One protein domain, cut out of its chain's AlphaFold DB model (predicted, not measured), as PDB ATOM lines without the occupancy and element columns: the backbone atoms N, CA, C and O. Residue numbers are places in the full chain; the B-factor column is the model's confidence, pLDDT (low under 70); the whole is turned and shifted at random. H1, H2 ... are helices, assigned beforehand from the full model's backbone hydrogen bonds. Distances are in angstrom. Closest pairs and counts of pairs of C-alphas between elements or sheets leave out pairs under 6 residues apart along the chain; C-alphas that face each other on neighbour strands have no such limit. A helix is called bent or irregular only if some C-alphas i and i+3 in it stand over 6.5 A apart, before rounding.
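This is residues 621 to 694 of the 697 residues of an uncharacterized protein of Piedraia hortae CBS 480.64 (UniProt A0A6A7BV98). Three helices, H2, H3 and H4, form a small cluster in which each crosses the other two at a steep tilt, their centres making a triangle. The fourth, H1, lengthens the model toward one end of its longest axis, and an arching link, residues 635 to 643, leads from H1 to the far end of the cluster, where H2 begins. The printed part has 74 residues with four named helices, in the order H1, H2, H3, H4, and no named strand; the class is all helix. The whole is compact, with a radius of gyration of the C-alphas of 12.3 A, yet elongated in outline, with spans of 40 by 24 by 19 A.

Three helices share the greatest length, 14 residues and 20.1 A from first to last C-alpha. H2 is residues 644 to 657 and begins at C-alpha 644 (0.773, 33.247, 14.418). H4 is residues 675 to 688 and ends at C-alpha 688 (-1.239, 50.990, 39.125); it is irregular, with C-alphas 684 and 687 7.6 A apart. H1 is residues 621 to 634, from C-alpha 621 (-3.134, 48.594, 51.819). H3, residues 661 to 669, measures 12.0 A.

H2 touches H3 with residues 650 to 654 alone; the closest C-alphas, of Ala 654 and Cys 664, are 5.9 A apart. These two run opposite ways at a steep tilt of 68 degrees, only just short of about perpendicular. H2 also touches H4, at a steep tilt of 38 degrees, the same way, the closest C-alphas being those of Ile 649 and Ala 675, 6.6 A apart. H3 is the hub, touching the three other helices. It touches H4 at a steep tilt of 60 degrees, opposite ways; the closest C-alphas, of Leu 668 and Ala 678, are 5.4 A apart. H1 and H3 only just touch, with 3 pairs of C-alphas within 8 A and with residue 634 alone of H1; the C-alphas of Leu 634 and Tyr 666, the closest, are 7.2 A apart, and the lines are about perpendicular at 86 degrees. H1 and H4 are close but not clearly touching, the closest C-alphas, of Thr 627 and Gln 688, being 7.4 A apart. H1 and H2 are apart. In H2 and H3 every O i to N i+4 pair is within hydrogen-bond range, in H1 9 of 10 and in H4 8 of 10.

The two C-alphas farthest apart, of Glu 621 and Asp 644, are 40.6 A apart. The printed part has no cut. The links H2 to H3 and H3 to H4 are tight, and that from H1 to H2 is short. Mean pLDDT of the printed part is 87.8; residues 621, 624, 626 to 627, 631 and 633 to 639 are under 70.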
ATOM      1  N   GLU A 621      -2.719  49.999  51.690       68.06
ATOM      2  CA  GLU A 621      -3.134  48.594  51.819       68.06
ATOM      3  C   GLU A 621      -4.203  48.236  50.778       68.06
ATOM      4  O   GLU A 621      -4.175  47.146  50.222       68.06
ATOM      5  N   GLN A 622      -5.100  49.173  50.446       76.19
ATOM      6  CA  GLN A 622      -6.068  49.016  49.356       76.19
ATOM      7  C   GLN A 622      -5.372  48.913  47.992       76.19
ATOM      8  O   GLN A 622      -5.737  48.050  47.196       76.19
ATOM      9  N   LYS A 623      -4.342  49.735  47.737       70.31
ATOM     10  CA  LYS A 623      -3.504  49.607  46.534       70.31
ATOM     11  C   LYS A 623      -2.773  48.265  46.494       70.31
ATOM     12  O   LYS A 623      -2.860  47.578  45.487       70.31
ATOM     13  N   LEU A 624      -2.129  47.860  47.590       66.56
ATOM     14  CA  LEU A 624      -1.412  46.583  47.655       66.56
ATOM     15  C   LEU A 624      -2.352  45.385  47.434       66.56
ATOM     16  O   LEU A 624      -2.029  44.502  46.645       66.56
ATOM     17  N   ALA A 625      -3.539  45.390  48.045       72.56
ATOM     18  CA  ALA A 625      -4.551  44.354  47.850       72.56
ATOM     19  C   ALA A 625      -5.125  44.338  46.420       72.56
ATOM     20  O   ALA A 625      -5.444  43.269  45.901       72.56
ATOM     21  N   ALA A 626      -5.241  45.497  45.760       68.94
ATOM     22  CA  ALA A 626      -5.611  45.568  44.347       68.94
ATOM     23  C   ALA A 626      -4.514  44.965  43.451       68.94
ATOM     24  O   ALA A 626      -4.826  44.139  42.594       68.94
ATOM     25  N   THR A 627      -3.240  45.290  43.701       65.75
ATOM     26  CA  THR A 627      -2.094  44.701  42.991       65.75
ATOM     27  C   THR A 627      -1.993  43.189  43.229       65.75
ATOM     28  O   THR A 627      -1.841  42.442  42.268       65.75
ATOM     29  N   GLU A 628      -2.150  42.695  44.462       70.38
ATOM     30  CA  GLU A 628      -2.165  41.248  44.739       70.38
ATOM     31  C   GLU A 628      -3.323  40.535  44.034       70.38
ATOM     32  O   GLU A 628      -3.123  39.469  43.456       70.38
ATOM     33  N   LYS A 629      -4.528  41.119  44.033       72.81
ATOM     34  CA  LYS A 629      -5.695  40.534  43.358       72.81
ATOM     35  C   LYS A 629      -5.525  40.503  41.834       72.81
ATOM     36  O   LYS A 629      -5.950  39.542  41.196       72.81
ATOM     37  N   PHE A 630      -4.877  41.517  41.265       72.50
ATOM     38  CA  PHE A 630      -4.492  41.568  39.855       72.50
ATOM     39  C   PHE A 630      -3.456  40.481  39.514       72.50
ATOM     40  O   PHE A 630      -3.669  39.692  38.596       72.50
ATOM     41  N   LEU A 631      -2.398  40.343  40.324       66.50
ATOM     42  CA  LEU A 631      -1.376  39.297  40.165       66.50
ATOM     43  C   LEU A 631      -1.937  37.871  40.349       66.50
ATOM     44  O   LEU A 631      -1.516  36.952  39.650       66.50
ATOM     45  N   GLN A 632      -2.915  37.671  41.239       74.19
ATOM     46  CA  GLN A 632      -3.613  36.385  41.393       74.19
ATOM     47  C   GLN A 632      -4.434  36.002  40.152       74.19
ATOM     48  O   GLN A 632      -4.594  34.813  39.881       74.19
ATOM     49  N   GLY A 633      -4.906  36.979  39.366       67.00
ATOM     50  CA  GLY A 633      -5.553  36.731  38.074       67.00
ATOM     51  C   GLY A 633      -4.602  36.126  37.034       67.00
ATOM     52  O   GLY A 633      -4.990  35.213  36.310       67.00
ATOM     53  N   LEU A 634      -3.338  36.568  37.012       69.56
ATOM     54  CA  LEU A 634      -2.311  36.051  36.094       69.56
ATOM     55  C   LEU A 634      -1.974  34.574  36.359       69.56
ATOM     56  O   LEU A 634      -1.694  33.820  35.433       69.56
ATOM     57  N   ALA A 635      -2.041  34.135  37.620       59.44
ATOM     58  CA  ALA A 635      -1.684  32.773  38.025       59.44
ATOM     59  C   ALA A 635      -2.635  31.675  37.495       59.44
ATOM     60  O   ALA A 635      -2.306  30.493  37.593       59.44
ATOM     61  N   HIS A 636      -3.794  32.055  36.945       60.81
ATOM     62  CA  HIS A 636      -4.802  31.146  36.385       60.81
ATOM     63  C   HIS A 636      -4.896  31.177  34.851       60.81
ATOM     64  O   HIS A 636      -5.807  30.574  34.286       60.81
ATOM     65  N   MET A 637      -3.968  31.847  34.162       65.94
ATOM     66  CA  MET A 637      -3.940  31.869  32.698       65.94
ATOM     67  C   MET A 637      -3.391  30.543  32.148       65.94
ATOM     68  O   MET A 637      -2.181  30.306  32.155       65.94
ATOM     69  N   ASP A 638      -4.278  29.676  31.655       62.72
ATOM     70  CA  ASP A 638      -3.873  28.482  30.912       62.72
ATOM     71  C   ASP A 638      -3.103  28.883  29.641       62.72
ATOM     72  O   ASP A 638      -3.529  29.743  28.866       62.72
ATOM     73  N   MET A 639      -1.945  28.251  29.415       65.44
ATOM     74  CA  MET A 639      -1.141  28.468  28.206       65.44
ATOM     75  C   MET A 639      -1.756  27.743  27.003       65.44
ATOM     76  O   MET A 639      -1.221  26.737  26.524       65.44
ATOM     77  N   GLU A 640      -2.857  28.281  26.485       79.94
ATOM     78  CA  GLU A 640      -3.289  27.977  25.125       79.94
ATOM     79  C   GLU A 640      -2.213  28.411  24.116       79.94
ATOM     80  O   GLU A 640      -1.461  29.373  24.319       79.94
ATOM     81  N   MET A 641      -2.095  27.654  23.024       85.75
ATOM     82  CA  MET A 641      -1.182  27.992  21.934       85.75
ATOM     83  C   MET A 641      -1.753  29.184  21.167       85.75
ATOM     84  O   MET A 641      -2.823  29.070  20.574       85.75
ATOM     85  N   LEU A 642      -1.022  30.299  21.163       93.00
ATOM     86  CA  LEU A 642      -1.350  31.456  20.332       93.00
ATOM     87  C   LEU A 642      -1.281  31.079  18.847       93.00
ATOM     88  O   LEU A 642      -0.422  30.286  18.449       93.00
ATOM     89  N   SER A 643      -2.161  31.660  18.035       95.69
ATOM     90  CA  SER A 643      -1.994  31.665  16.581       95.69
ATOM     91  C   SER A 643      -0.857  32.605  16.162       95.69
ATOM     92  O   SER A 643      -0.512  33.534  16.894       95.69
ATOM     93  N   ASP A 644      -0.306  32.406  14.962       90.44
ATOM     94  CA  ASP A 644       0.773  33.247  14.418       90.44
ATOM     95  C   ASP A 644       0.395  34.749  14.412       90.44
ATOM     96  O   ASP A 644       1.214  35.604  14.750       90.44
ATOM     97  N   ASP A 645      -0.872  35.073  14.111       94.94
ATOM     98  CA  ASP A 645      -1.402  36.444  14.157       94.94
ATOM     99  C   ASP A 645      -1.424  37.013  15.590       94.94
ATOM    100  O   ASP A 645      -1.116  38.187  15.805       94.94
ATOM    101  N   GLN A 646      -1.757  36.188  16.590       96.81
ATOM    102  CA  GLN A 646      -1.734  36.578  18.003       96.81
ATOM    103  C   GLN A 646      -0.300  36.752  18.523       96.81
ATOM    104  O   GLN A 646      -0.049  37.691  19.276       96.81
ATOM    105  N   GLU A 647       0.650  35.903  18.112       95.56
ATOM    106  CA  GLU A 647       2.072  36.049  18.465       95.56
ATOM    107  C   GLU A 647       2.644  37.356  17.866       95.56
ATOM    108  O   GLU A 647       3.293  38.126  18.573       95.56
ATOM    109  N   ALA A 648       2.280  37.709  16.625       95.62
ATOM    110  CA  ALA A 648       2.658  38.988  16.010       95.62
ATOM    111  C   ALA A 648       2.031  40.225  16.695       95.62
ATOM    112  O   ALA A 648       2.680  41.270  16.822       95.62
ATOM    113  N   ILE A 649       0.775  40.128  17.148       97.06
ATOM    114  CA  ILE A 649       0.120  41.185  17.937       97.06
ATOM    115  C   ILE A 649       0.795  41.334  19.309       97.06
ATOM    116  O   ILE A 649       1.025  42.463  19.749       97.06
ATOM    117  N   LEU A 650       1.149  40.217  19.958       96.88
ATOM    118  CA  LEU A 650       1.840  40.197  21.246       96.88
ATOM    119  C   LEU A 650       3.196  40.906  21.170       96.88
ATOM    120  O   LEU A 650       3.432  41.825  21.953       96.88
ATOM    121  N   ASP A 651       4.040  40.534  20.205       94.00
ATOM    122  CA  ASP A 651       5.368  41.130  20.000       94.00
ATOM    123  C   ASP A 651       5.277  42.652  19.789       94.00
ATOM    124  O   ASP A 651       6.012  43.428  20.406       94.00
ATOM    125  N   SER A 652       4.331  43.099  18.956       95.69
ATOM    126  CA  SER A 652       4.087  44.524  18.690       95.69
ATOM    127  C   SER A 652       3.630  45.284  19.944       95.69
ATOM    128  O   SER A 652       4.052  46.421  20.180       95.69
ATOM    129  N   PHE A 653       2.792  44.655  20.774       97.62
ATOM    130  CA  PHE A 653       2.292  45.234  22.019       97.62
ATOM    131  C   PHE A 653       3.371  45.318  23.107       97.62
ATOM    132  O   PHE A 653       3.550  46.376  23.724       97.62
ATOM    133  N   ALA A 654       4.149  44.250  23.288       96.44
ATOM    134  CA  ALA A 654       5.264  44.193  24.229       96.44
ATOM    135  C   ALA A 654       6.366  45.196  23.862       96.44
ATOM    136  O   ALA A 654       6.813  45.968  24.710       96.44
ATOM    137  N   GLN A 655       6.736  45.289  22.578       93.75
ATOM    138  CA  GLN A 655       7.763  46.227  22.114       93.75
ATOM    139  C   GLN A 655       7.415  47.701  22.397       93.75
ATOM    140  O   GLN A 655       8.317  48.524  22.566       93.75
ATOM    141  N   ARG A 656       6.122  48.052  22.432       96.19
ATOM    142  CA  ARG A 656       5.660  49.442  22.572       96.19
ATOM    143  C   ARG A 656       5.250  49.829  23.992       96.19
ATOM    144  O   ARG A 656       5.406  50.995  24.344       96.19
ATOM    145  N   THR A 657       4.736  48.893  24.788       96.88
ATOM    146  CA  THR A 657       4.441  49.115  26.220       96.88
ATOM    147  C   THR A 657       5.653  48.873  27.118       96.88
ATOM    148  O   THR A 657       5.694  49.395  28.227       96.88
ATOM    149  N   LEU A 658       6.641  48.104  26.641       96.06
ATOM    150  CA  LEU A 658       7.777  47.595  27.416       96.06
ATOM    151  C   LEU A 658       7.361  46.693  28.591       96.06
ATOM    152  O   LEU A 658       8.176  46.439  29.474       96.06
ATOM    153  N   MET A 659       6.119  46.201  28.614       96.31
ATOM    154  CA  MET A 659       5.674  45.225  29.607       96.31
ATOM    155  C   MET A 659       6.198  43.818  29.304       96.31
ATOM    156  O   MET A 659       6.462  43.468  28.153       96.31
ATOM    157  N   ILE A 660       6.292  42.990  30.344       93.62
ATOM    158  CA  ILE A 660       6.580  41.555  30.217       93.62
ATOM    159  C   ILE A 660       5.447  40.811  29.481       93.62
ATOM    160  O   ILE A 660       4.268  41.149  29.626       93.62
ATOM    161  N   ASP A 661       5.797  39.763  28.729       93.81
ATOM    162  CA  ASP A 661       4.881  39.008  27.857       93.81
ATOM    163  C   ASP A 661       3.592  38.539  28.548       93.81
ATOM    164  O   ASP A 661       2.519  38.602  27.948       93.81
ATOM    165  N   ASP A 662       3.671  38.085  29.802       92.69
ATOM    166  CA  ASP A 662       2.516  37.573  30.551       92.69
ATOM    167  C   ASP A 662       1.462  38.670  30.796       92.69
ATOM    168  O   ASP A 662       0.260  38.437  30.647       92.69
ATOM    169  N   LEU A 663       1.903  39.901  31.083       94.69
ATOM    170  CA  LEU A 663       1.012  41.056  31.200       94.69
ATOM    171  C   LEU A 663       0.506  41.510  29.832       94.69
ATOM    172  O   LEU A 663      -0.680  41.792  29.683       94.69
ATOM    173  N   CYS A 664       1.359  41.512  28.809       96.81
ATOM    174  CA  CYS A 664       0.934  41.798  27.439       96.81
ATOM    175  C   CYS A 664      -0.196  40.857  26.982       96.81
ATOM    176  O   CYS A 664      -1.207  41.323  26.454       96.81
ATOM    177  N   ARG A 665      -0.086  39.553  27.274       95.75
ATOM    178  CA  ARG A 665      -1.146  38.555  27.039       95.75
ATOM    179  C   ARG A 665      -2.406  38.853  27.843       95.75
ATOM    180  O   ARG A 665      -3.490  38.768  27.278       95.75
ATOM    181  N   TYR A 666      -2.283  39.220  29.120       95.38
ATOM    182  CA  TYR A 666      -3.430  39.589  29.954       95.38
ATOM    183  C   TYR A 666      -4.223  40.754  29.347       95.38
ATOM    184  O   TYR A 666      -5.427  40.618  29.126       95.38
ATOM    185  N   PHE A 667      -3.556  41.867  29.017       96.25
ATOM    186  CA  PHE A 667      -4.216  43.042  28.434       96.25
ATOM    187  C   PHE A 667      -4.837  42.734  27.065       96.25
ATOM    188  O   PHE A 667      -5.952  43.176  26.805       96.25
ATOM    189  N   LEU A 668      -4.167  41.942  26.220       97.44
ATOM    190  CA  LEU A 668      -4.690  41.530  24.913       97.44
ATOM    191  C   LEU A 668      -5.891  40.576  25.019       97.44
ATOM    192  O   LEU A 668      -6.871  40.760  24.300       97.44
ATOM    193  N   GLN A 669      -5.869  39.598  25.928       96.38
ATOM    194  CA  GLN A 669      -7.000  38.686  26.134       96.38
ATOM    195  C   GLN A 669      -8.254  39.409  26.649       96.38
ATOM    196  O   GLN A 669      -9.354  39.063  26.236       96.38
ATOM    197  N   HIS A 670      -8.107  40.446  27.483       96.06
ATOM    198  CA  HIS A 670      -9.241  41.229  28.001       96.06
ATOM    199  C   HIS A 670      -9.971  42.070  26.939       96.06
ATOM    200  O   HIS A 670     -11.025  42.634  27.228       96.06
ATOM    201  N   VAL A 671      -9.425  42.166  25.723       97.25
ATOM    202  CA  VAL A 671      -9.980  42.967  24.623       97.25
ATOM    203  C   VAL A 671     -10.111  42.175  23.316       97.25
ATOM    204  O   VAL A 671     -10.100  42.764  22.234       97.25
ATOM    205  N   ASP A 672     -10.209  40.846  23.405       97.12
ATOM    206  CA  ASP A 672     -10.321  39.931  22.258       97.12
ATOM    207  C   ASP A 672      -9.184  40.101  21.225       97.12
ATOM    208  O   ASP A 672      -9.396  40.036  20.014       97.12
ATOM    209  N   TRP A 673      -7.960  40.337  21.708       97.06
ATOM    210  CA  TRP A 673      -6.745  40.592  20.916       97.06
ATOM    211  C   TRP A 673      -6.771  41.869  20.051       97.06
ATOM    212  O   TRP A 673      -5.898  42.072  19.205       97.06
ATOM    213  N   ASP A 674      -7.703  42.793  20.306       97.56
ATOM    214  CA  ASP A 674      -7.696  44.138  19.722       97.56
ATOM    215  C   ASP A 674      -6.545  44.981  20.299       97.56
ATOM    216  O   ASP A 674      -6.654  45.609  21.356       97.56
ATOM    217  N   ALA A 675      -5.428  45.024  19.569       96.31
ATOM    218  CA  ALA A 675      -4.231  45.756  19.970       96.31
ATOM    219  C   ALA A 675      -4.506  47.225  20.343       96.31
ATOM    220  O   ALA A 675      -3.857  47.751  21.244       96.31
ATOM    221  N   LYS A 676      -5.462  47.902  19.685       97.38
ATOM    222  CA  LYS A 676      -5.767  49.310  19.974       97.38
ATOM    223  C   LYS A 676      -6.416  49.448  21.349       97.38
ATOM    224  O   LYS A 676      -5.959  50.262  22.150       97.38
ATOM    225  N   LYS A 677      -7.432  48.629  21.634       97.44
ATOM    226  CA  LYS A 677      -8.088  48.604  22.950       97.44
ATOM    227  C   LYS A 677      -7.126  48.172  24.056       97.44
ATOM    228  O   LYS A 677      -7.217  48.692  25.159       97.44
ATOM    229  N   ALA A 678      -6.170  47.287  23.763       97.62
ATOM    230  CA  ALA A 678      -5.155  46.883  24.735       97.62
ATOM    231  C   ALA A 678      -4.255  48.062  25.144       97.62
ATOM    232  O   ALA A 678      -3.915  48.178  26.319       97.62
ATOM    233  N   TYR A 679      -3.918  48.976  24.219       97.56
ATOM    234  CA  TYR A 679      -3.185  50.205  24.567       97.56
ATOM    235  C   TYR A 679      -4.038  51.161  25.400       97.56
ATOM    236  O   TYR A 679      -3.529  51.736  26.356       97.56
ATOM    237  N   GLU A 680      -5.317  51.325  25.054       97.25
ATOM    238  CA  GLU A 680      -6.258  52.158  25.816       97.25
ATOM    239  C   GLU A 680      -6.406  51.623  27.260       97.25
ATOM    240  O   GLU A 680      -6.272  52.387  28.215       97.25
ATOM    241  N   LEU A 681      -6.544  50.300  27.427       96.56
ATOM    242  CA  LEU A 681      -6.621  49.622  28.727       96.56
ATOM    243  C   LEU A 681      -5.296  49.691  29.516       96.56
ATOM    244  O   LEU A 681      -5.316  49.910  30.727       96.56
ATOM    245  N   HIS A 682      -4.145  49.547  28.849       97.31
ATOM    246  CA  HIS A 682      -2.821  49.737  29.460       97.31
ATOM    247  C   HIS A 682      -2.642  51.166  29.981       97.31
ATOM    248  O   HIS A 682      -2.228  51.349  31.123       97.31
ATOM    249  N   GLU A 683      -2.977  52.184  29.184       96.25
ATOM    250  CA  GLU A 683      -2.824  53.588  29.578       96.25
ATOM    251  C   GLU A 683      -3.684  53.966  30.796       96.25
ATOM    252  O   GLU A 683      -3.251  54.789  31.601       96.25
ATOM    253  N   GLU A 684      -4.849  53.334  30.975       96.50
ATOM    254  CA  GLU A 684      -5.697  53.473  32.171       96.50
ATOM    255  C   GLU A 684      -5.072  52.835  33.433       96.50
ATOM    256  O   GLU A 684      -5.253  53.330  34.549       96.50
ATOM    257  N   HIS A 685      -4.313  51.747  33.272       95.00
ATOM    258  CA  HIS A 685      -3.815  50.930  34.386       95.00
ATOM    259  C   HIS A 685      -2.322  51.115  34.700       95.00
ATOM    260  O   HIS A 685      -1.887  50.719  35.781       95.00
ATOM    261  N   LYS A 686      -1.528  51.739  33.819       95.31
ATOM    262  CA  LYS A 686      -0.057  51.828  33.933       95.31
ATOM    263  C   LYS A 686       0.460  52.416  35.251       95.31
ATOM    264  O   LYS A 686       1.473  51.946  35.758       95.31
ATOM    265  N   ASP A 687      -0.261  53.377  35.836       93.38
ATOM    266  CA  ASP A 687       0.084  54.026  37.115       93.38
ATOM    267  C   ASP A 687      -0.223  53.140  38.345       93.38
ATOM    268  O   ASP A 687       0.116  53.485  39.482       93.38
ATOM    269  N   GLN A 688      -0.901  52.009  38.127       92.19
ATOM    270  CA  GLN A 688      -1.239  50.990  39.125       92.19
ATOM    271  C   GLN A 688      -0.365  49.732  38.987       92.19
ATOM    272  O   GLN A 688      -0.335  48.905  39.902       92.19
ATOM    273  N   LEU A 689       0.341  49.581  37.860       90.25
ATOM    274  CA  LEU A 689       1.257  48.471  37.621       90.25
ATOM    275  C   LEU A 689       2.549  48.645  38.447       90.25
ATOM    276  O   LEU A 689       3.088  49.752  38.523       90.25
ATOM    277  N   PRO A 690       3.067  47.570  39.072       88.44
ATOM    278  CA  PRO A 690       4.355  47.601  39.767       88.44
ATOM    279  C   PRO A 690       5.509  47.762  38.761       88.44
ATOM    280  O   PRO A 690       5.331  47.525  37.568       88.44
ATOM    281  N   PHE A 691       6.710  48.152  39.205       83.62
ATOM    282  CA  PHE A 691       7.818  48.393  38.262       83.62
ATOM    283  C   PHE A 691       8.291  47.097  37.581       83.62
ATOM    284  O   PHE A 691       8.716  47.128  36.431       83.62
ATOM    285  N   GLU A 692       8.125  45.957  38.255       86.75
ATOM    286  CA  GLU A 692       8.374  44.606  37.748       86.75
ATOM    287  C   GLU A 692       7.424  44.189  36.608       86.75
ATOM    288  O   GLU A 692       7.641  43.156  35.978       86.75
ATOM    289  N   ALA A 693       6.380  44.977  36.319       90.88
ATOM    290  CA  ALA A 693       5.541  44.791  35.136       90.88
ATOM    291  C   ALA A 693       6.285  45.080  33.822       90.88
ATOM    292  O   ALA A 693       5.847  44.621  32.765       90.88
ATOM    293  N   TYR A 694       7.385  45.836  33.884       94.19
ATOM    294  CA  TYR A 694       8.133  46.318  32.729       94.19
ATOM    295  C   TYR A 694       9.505  45.642  32.626       94.19
ATOM    296  O   TYR A 694      10.152  45.331  33.626       94.19
TER     297      TYR A 694